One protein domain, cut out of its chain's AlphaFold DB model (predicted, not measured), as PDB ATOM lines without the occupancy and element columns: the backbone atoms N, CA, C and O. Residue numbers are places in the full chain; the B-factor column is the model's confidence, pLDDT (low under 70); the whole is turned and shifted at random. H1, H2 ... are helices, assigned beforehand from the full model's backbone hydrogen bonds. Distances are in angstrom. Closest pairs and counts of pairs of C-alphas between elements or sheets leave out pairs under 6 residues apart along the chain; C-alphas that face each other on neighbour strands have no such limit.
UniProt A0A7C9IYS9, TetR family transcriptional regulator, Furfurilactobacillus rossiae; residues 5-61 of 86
ATOM      1  N   LYS A   5     129.745  79.666  96.427       96.25
ATOM      2  CA  LYS A   5     129.665  78.410  97.185       96.25
ATOM      3  C   LYS A   5     131.043  77.892  97.623       96.25
ATOM      4  O   LYS A   5     131.235  77.557  98.790       96.25
ATOM      5  N   GLU A   6     132.017  77.880  96.714       96.00
ATOM      6  CA  GLU A   6     133.397  77.456  97.005       96.00
ATOM      7  C   GLU A   6     134.129  78.440  97.927       96.00
ATOM      8  O   GLU A   6     134.906  78.022  98.786       96.00
ATOM      9  N   ALA A   7     133.885  79.747  97.774       97.00
ATOM     10  CA  ALA A   7     134.475  80.774  98.633       97.00
ATOM     11  C   ALA A   7     134.013  80.630 100.093       97.00
ATOM     12  O   ALA A   7     134.835  80.681 101.007       97.00
ATOM     13  N   LEU A   8     132.718  80.376 100.302       98.12
ATOM     14  CA  LEU A   8     132.133  80.107 101.617       98.12
ATOM     15  C   LEU A   8     132.720  78.845 102.267       98.12
ATOM     16  O   LEU A   8     133.134  78.887 103.424       98.12
ATOM     17  N   ALA A   9     132.821  77.742 101.520       97.50
ATOM     18  CA  ALA A   9     133.393  76.492 102.029       97.50
ATOM     19  C   ALA A   9     134.882  76.635 102.380       97.50
ATOM     20  O   ALA A   9     135.345  76.135 103.408       97.50
ATOM     21  N   LYS A  10     135.638  77.373 101.555       96.81
ATOM     22  CA  LYS A  10     137.041  77.694 101.839       96.81
ATOM     23  C   LYS A  10     137.177  78.533 103.111       96.81
ATOM     24  O   LYS A  10     138.057  78.245 103.913       96.81
ATOM     25  N   SER A  11     136.322  79.535 103.294       97.88
ATOM     26  CA  SER A  11     136.294  80.358 104.509       97.88
ATOM     27  C   SER A  11     136.039  79.510 105.760       97.88
ATOM     28  O   SER A  11     136.804  79.578 106.723       97.88
ATOM     29  N   LEU A  12     135.050  78.606 105.713       98.06
ATOM     30  CA  LEU A  12     134.803  77.660 106.804       98.06
ATOM     31  C   LEU A  12     136.048  76.812 107.116       98.06
ATOM     32  O   LEU A  12     136.420  76.683 108.280       98.06
ATOM     33  N   LYS A  13     136.735  76.289 106.089       96.31
ATOM     34  CA  LYS A  13     137.986  75.535 106.264       96.31
ATOM     35  C   LYS A  13     139.078  76.363 106.946       96.31
ATOM     36  O   LYS A  13     139.744  75.843 107.832       96.31
ATOM     37  N   THR A  14     139.263  77.624 106.551       96.81
ATOM     38  CA  THR A  14     140.245  78.529 107.173       96.81
ATOM     39  C   THR A  14     139.918  78.760 108.648       96.81
ATOM     40  O   THR A  14     140.788  78.639 109.506       96.81
ATOM     41  N   LEU A  15     138.654  79.040 108.970       97.75
ATOM     42  CA  LEU A  15     138.224  79.283 110.348       97.75
ATOM     43  C   LEU A  15     138.436  78.053 111.244       97.75
ATOM     44  O   LEU A  15     138.898  78.200 112.377       97.75
ATOM     45  N   LEU A  16     138.188  76.851 110.714       96.31
ATOM     46  CA  LEU A  16     138.425  75.575 111.400       96.31
ATOM     47  C   LEU A  16     139.896  75.320 111.765       96.31
ATOM     48  O   LEU A  16     140.163  74.467 112.603       96.31
ATOM     49  N   GLN A  17     140.856  76.047 111.182       94.75
ATOM     50  CA  GLN A  17     142.271  75.938 111.569       94.75
ATOM     51  C   GLN A  17     142.578  76.614 112.912       94.75
ATOM     52  O   GLN A  17     143.645  76.395 113.474       94.75
ATOM     53  N   THR A  18     141.681  77.470 113.408       95.75
ATOM     54  CA  THR A  18     141.939  78.306 114.595       95.75
ATOM     55  C   THR A  18     140.841  78.242 115.649       95.75
ATOM     56  O   THR A  18     141.033  78.753 116.751       95.75
ATOM     57  N   ARG A  19     139.679  77.663 115.326       95.94
ATOM     58  CA  ARG A  19     138.489  77.629 116.187       95.94
ATOM     59  C   ARG A  19     137.775  76.295 116.055       95.94
ATOM     60  O   ARG A  19     137.785  75.694 114.981       95.94
ATOM     61  N   SER A  20     137.102  75.872 117.121       96.81
ATOM     62  CA  SER A  20     136.235  74.697 117.052       96.81
ATOM     63  C   SER A  20     135.016  74.979 116.167       96.81
ATOM     64  O   SER A  20     134.574  76.122 116.015       96.81
ATOM     65  N   PHE A  21     134.442  73.929 115.574       97.12
ATOM     66  CA  PHE A  21     133.286  74.080 114.691       97.12
ATOM     67  C   PHE A  21     132.084  74.726 115.395       97.12
ATOM     68  O   PHE A  21     131.373  75.528 114.783       97.12
ATOM     69  N   ASP A  22     131.869  74.438 116.680       97.12
ATOM     70  CA  ASP A  22     130.746  74.972 117.457       97.12
ATOM     71  C   ASP A  22     130.830  76.491 117.649       97.12
ATOM     72  O   ASP A  22     129.812  77.176 117.531       97.12
ATOM     73  N   GLU A  23     132.039  77.034 117.810       97.75
ATOM     74  CA  GLU A  23     132.299  78.472 117.974       97.75
ATOM     75  C   GLU A  23     132.140  79.278 116.677       97.75
ATOM     76  O   GLU A  23     131.979  80.505 116.702       97.75
ATOM     77  N   ILE A  24     132.202  78.614 115.521       98.38
ATOM     78  CA  ILE A  24     132.045  79.265 114.222       98.38
ATOM     79  C   ILE A  24     130.555  79.498 113.964       98.38
ATOM     80  O   ILE A  24     129.761  78.557 113.918       98.38
ATOM     81  N   ALA A  25     130.162  80.753 113.741       98.19
ATOM     82  CA  ALA A  25     128.826  81.090 113.263       98.19
ATOM     83  C   ALA A  25     128.863  81.551 111.802       98.19
ATOM     84  O   ALA A  25     129.881  82.023 111.294       98.19
ATOM     85  N   VAL A  26     127.706  81.477 111.134       98.06
ATOM     86  CA  VAL A  26     127.541  81.888 109.728       98.06
ATOM     87  C   VAL A  26     128.073  83.302 109.484       98.06
ATOM     88  O   VAL A  26     128.680  83.552 108.449       98.06
ATOM     89  N   LYS A  27     127.923  84.214 110.461       97.94
ATOM     90  CA  LYS A  27     128.437  85.588 110.363       97.94
ATOM     91  C   LYS A  27     129.955  85.647 110.151       97.94
ATOM     92  O   LYS A  27     130.408  86.481 109.384       97.94
ATOM     93  N   GLN A  28     130.743  84.778 110.790       98.31
ATOM     94  CA  GLN A  28     132.193  84.760 110.586       98.31
ATOM     95  C   GLN A  28     132.555  84.224 109.201       98.31
ATOM     96  O   GLN A  28     133.439  84.779 108.559       98.31
ATOM     97  N   ILE A  29     131.835  83.207 108.722       98.31
ATOM     98  CA  ILE A  29     132.077  82.608 107.403       98.31
ATOM     99  C   ILE A  29     131.864  83.653 106.294       98.31
ATOM    100  O   ILE A  29     132.709  83.850 105.419       98.31
ATOM    101  N   VAL A  30     130.740  84.371 106.346       98.00
ATOM    102  CA  VAL A  30     130.397  85.401 105.349       98.00
ATOM    103  C   VAL A  30     131.338  86.610 105.420       98.00
ATOM    104  O   VAL A  30     131.723  87.138 104.383       98.00
ATOM    105  N   LEU A  31     131.790  86.993 106.621       97.75
ATOM    106  CA  LEU A  31     132.789  88.052 106.796       97.75
ATOM    107  C   LEU A  31     134.147  87.677 106.187       97.75
ATOM    108  O   LEU A  31     134.708  88.473 105.443       97.75
ATOM    109  N   ASP A  32     134.656  86.474 106.465       97.50
ATOM    110  CA  ASP A  32     135.953  86.009 105.946       97.50
ATOM    111  C   ASP A  32     135.927  85.778 104.423       97.50
ATOM    112  O   ASP A  32     136.865  86.123 103.712       97.50
ATOM    113  N   SER A  33     134.815  85.259 103.894       96.69
ATOM    114  CA  SER A  33     134.670  84.992 102.454       96.69
ATOM    115  C   SER A  33     134.428  86.236 101.589       96.69
ATOM    116  O   SER A  33     134.558  86.148 100.367       96.69
ATOM    117  N   GLY A  34     134.007  87.361 102.181       96.38
ATOM    118  CA  GLY A  34     133.521  88.537 101.447       96.38
ATOM    119  C   GLY A  34     132.178  88.329 100.727       96.38
ATOM    120  O   GLY A  34     131.750  89.189  99.958       96.38
ATOM    121  N   VAL A  35     131.500  87.199 100.952       96.69
ATOM    122  CA  VAL A  35     130.185  86.882 100.377       96.69
ATOM    123  C   VAL A  35     129.094  87.366 101.329       96.69
ATOM    124  O   VAL A  35     129.225  87.243 102.539       96.69
ATOM    125  N   ASN A  36     127.986  87.907 100.818       95.94
ATOM    126  CA  ASN A  36     126.911  88.380 101.693       95.94
ATOM    127  C   ASN A  36     126.126  87.218 102.347       95.94
ATOM    128  O   ASN A  36     126.099  86.082 101.866       95.94
ATOM    129  N   ARG A  37     125.421  87.520 103.445       97.50
ATOM    130  CA  ARG A  37     124.679  86.518 104.226       97.50
ATOM    131  C   ARG A  37     123.484  85.896 103.493       97.50
ATOM    132  O   ARG A  37     123.188  84.733 103.738       97.50
ATOM    133  N   GLN A  38     122.806  86.618 102.602       97.69
ATOM    134  CA  GLN A  38     121.717  86.038 101.800       97.69
ATOM    135  C   GLN A  38     122.253  84.993 100.818       97.69
ATOM    136  O   GLN A  38     121.668  83.925 100.679       97.69
ATOM    137  N   THR A  39     123.406  85.253 100.201       97.06
ATOM    138  CA  THR A  39     124.084  84.307  99.312       97.06
ATOM    139  C   THR A  39     124.565  83.065 100.061       97.06
ATOM    140  O   THR A  39     124.541  81.980  99.485       97.06
ATOM    141  N   PHE A  40     124.927  83.176 101.347       98.50
ATOM    142  CA  PHE A  40     125.147  81.986 102.177       98.50
ATOM    143  C   PHE A  40     123.901  81.107 102.210       98.50
ATOM    144  O   PHE A  40     123.978  79.947 101.824       98.50
ATOM    145  N   TYR A  41     122.752  81.672 102.597       98.25
ATOM    146  CA  TYR A  41     121.513  80.901 102.730       98.25
ATOM    147  C   TYR A  41     120.898  80.459 101.397       98.25
ATOM    148  O   TYR A  41     120.094  79.535 101.368       98.25
ATOM    149  N   TYR A  42     121.303  81.073 100.284       97.75
ATOM    150  CA  TYR A  42     121.007  80.562  98.947       97.75
ATOM    151  C   TYR A  42     121.736  79.239  98.658       97.75
ATOM    152  O   TYR A  42     121.211  78.384  97.948       97.75
ATOM    153  N   HIS A  43     122.948  79.065  99.190       97.69
ATOM    154  CA  HIS A  43     123.773  77.883  98.941       97.69
ATOM    155  C   HIS A  43     123.696  76.818 100.031       97.69
ATOM    156  O   HIS A  43     123.892  75.647  99.704       97.69
ATOM    157  N   PHE A  44     123.471  77.224 101.281       98.38
ATOM    158  CA  PHE A  44     123.535  76.358 102.451       98.38
ATOM    159  C   PHE A  44     122.430  76.680 103.449       98.38
ATOM    160  O   PHE A  44     122.213  77.843 103.785       98.38
ATOM    161  N   GLN A  45     121.775  75.656 103.990       97.88
ATOM    162  CA  GLN A  45     120.755  75.856 105.027       97.88
ATOM    163  C   GLN A  45     121.366  76.386 106.332       97.88
ATOM    164  O   GLN A  45     120.816  77.279 106.980       97.88
ATOM    165  N   ASP A  46     122.541  75.876 106.693       98.06
ATOM    166  CA  ASP A  46     123.291  76.256 107.884       98.06
ATOM    167  C   ASP A  46     124.795  75.937 107.729       98.06
ATOM    168  O   ASP A  46     125.295  75.628 106.644       98.06
ATOM    169  N   LYS A  47     125.554  76.052 108.827       97.62
ATOM    170  CA  LYS A  47     126.990  75.737 108.830       97.62
ATOM    171  C   LYS A  47     127.295  74.239 108.696       97.62
ATOM    172  O   LYS A  47     128.404  73.915 108.282       97.62
ATOM    173  N   PHE A  48     126.360  73.350 109.035       98.31
ATOM    174  CA  PHE A  48     126.529  71.902 108.893       98.31
ATOM    175  C   PHE A  48     126.425  71.497 107.425       98.31
ATOM    176  O   PHE A  48     127.279  70.761 106.945       98.31
ATOM    177  N   ASP A  49     125.463  72.052 106.690       98.44
ATOM    178  CA  ASP A  49     125.341  71.851 105.241       98.44
ATOM    179  C   ASP A  49     126.587  72.374 104.494       98.44
ATOM    180  O   ASP A  49     127.164  71.710 103.628       98.44
ATOM    181  N   CYS A  50     127.111  73.530 104.919       98.25
ATOM    182  CA  CYS A  50     128.379  74.054 104.403       98.25
ATOM    183  C   CYS A  50     129.572  73.122 104.698       98.25
ATOM    184  O   CYS A  50     130.405  72.882 103.819       98.25
ATOM    185  N   LEU A  51     129.637  72.565 105.912       97.56
ATOM    186  CA  LEU A  51     130.667  71.605 106.315       97.56
ATOM    187  C   LEU A  51     130.576  70.304 105.508       97.56
ATOM    188  O   LEU A  51     131.593  69.792 105.041       97.56
ATOM    189  N   GLN A  52     129.364  69.790 105.308       96.94
ATOM    190  CA  GLN A  52     129.119  68.610 104.493       96.94
ATOM    191  C   GLN A  52     129.620  68.842 103.068       96.94
ATOM    192  O   GLN A  52     130.394  68.039 102.550       96.94
ATOM    193  N   TYR A  53     129.249  69.964 102.448       97.00
ATOM    194  CA  TYR A  53     129.737  70.312 101.116       97.00
ATOM    195  C   TYR A  53     131.268  70.394 101.048       97.00
ATOM    196  O   TYR A  53     131.853  69.864 100.104       97.00
ATOM    197  N   LEU A  54     131.915  71.006 102.048       95.31
ATOM    198  CA  LEU A  54     133.374  71.060 102.142       95.31
ATOM    199  C   LEU A  54     133.984  69.650 102.109       95.31
ATOM    200  O   LEU A  54     134.833  69.378 101.261       95.31
ATOM    201  N   PHE A  55     133.522  68.747 102.979       91.81
ATOM    202  CA  PHE A  55     134.052  67.385 103.043       91.81
ATOM    203  C   PHE A  55     133.776  66.579 101.776       91.81
ATOM    204  O   PHE A  55     134.668  65.881 101.301       91.81
ATOM    205  N   PHE A  56     132.582  66.690 101.191       91.50
ATOM    206  CA  PHE A  56     132.273  66.013  99.929       91.50
ATOM    207  C   PHE A  56     133.157  66.500  98.782       91.50
ATOM    208  O   PHE A  56     133.569  65.696  97.944       91.50
ATOM    209  N   ASN A  57     133.454  67.800  98.731       90.81
ATOM    210  CA  ASN A  57     134.321  68.347  97.698       90.81
ATOM    211  C   ASN A  57     135.765  67.862  97.869       90.81
ATOM    212  O   ASN A  57     136.382  67.433  96.903       90.81
ATOM    213  N   GLU A  58     136.286  67.851  99.095       89.44
ATOM    214  CA  GLU A  58     137.633  67.335  99.362       89.44
ATOM    215  C   GLU A  58     137.737  65.826  99.123       89.44
ATOM    216  O   GLU A  58     138.711  65.358  98.541       89.44
ATOM    217  N   ALA A  59     136.717  65.056  99.510       87.31
ATOM    218  CA  ALA A  59     136.672  63.625  99.236       87.31
ATOM    219  C   ALA A  59     136.685  63.337  97.730       87.31
ATOM    220  O   ALA A  59     137.358  62.405  97.305       87.31
ATOM    221  N   ARG A  60     135.999  64.151  96.918       86.12
ATOM    222  CA  ARG A  60     136.007  64.031  95.451       86.12
ATOM    223  C   ARG A  60     137.389  64.283  94.849       86.12
ATOM    224  O   ARG A  60     137.772  63.597  93.908       86.12
ATOM    225  N   ASP A  61     138.135  65.234  95.399       85.56
ATOM    226  CA  ASP A  61     139.502  65.512  94.949       85.56
ATOM    227  C   ASP A  61     140.474  64.378  95.342       85.56
ATOM    228  O   ASP A  61     141.479  64.146  94.671       85.56
TER     229      ASP A  61
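Overview. This is residues 5 to 61 of the 86 residues of the protein "TetR family transcriptional regulator" of Furfurilactobacillus rossiae (UniProt A0A7C9IYS9). H1 stands in the middle of four helices, with H2 packed on one side of it and H4 crossing it on the other, both nearly at right angles. H3 turns off sharply from H2 and sits by the first residues of H1. The printed part has 57 residues with four named helices, in the order H1, H2, H3, H4, and no named strand; the class is all helix. It is compact, with a radius of gyration of the C-alphas of 10.3 A, and spans 27 by 25 by 17 A.

Along the chain. H1, residues 5 to 15, begins at C-alpha 5 (129.665, 78.410, 97.185) and is 15.7 A long. H2, residues 26 to 33, measures 10.6 A. H3, residues 37 to 43, measures 10.2 A. H4, residues 47 to 61, is the longest at 21.3 A and ends at C-alpha 61 (139.502, 65.512, 94.949).

Arrangement. H1 is the hub, touching the three other helices. It touches H2 about perpendicular, at 79 degrees, with the C-alphas of Ser 11 and Ser 33 closest at 5.3 A. H1 and H3 only just touch, with 3 pairs of C-alphas within 8 A; the closest are those of Lys 5 and His 43, 6.2 A apart. H4 touches H1 with residues 50 to 54 alone, about perpendicular at 80 degrees, and the C-alphas of Ala 9 and Leu 54 are closest at 5.4 A. H2 and H3 touch at 89 degrees, about perpendicular, closest at the C-alphas of Val 30 and Arg 37, 5.9 A apart. H3 and H4 are near each other, with 7 pairs of C-alphas within 10 A. In H1, H2, H3 and H4 every O i to N i+4 pair is within hydrogen-bond range.

Size, cuts and confidence. The two C-alphas farthest apart, those of Gln 38 and Asp 61, are 28.0 A apart. The printed part has no cut. The links from H2 to H3 and from H3 to H4 are tight, and the link from H1 to H2, with 10 residues, is short. The mean pLDDT of the printed part is 96.3, and no printed residue is under 70.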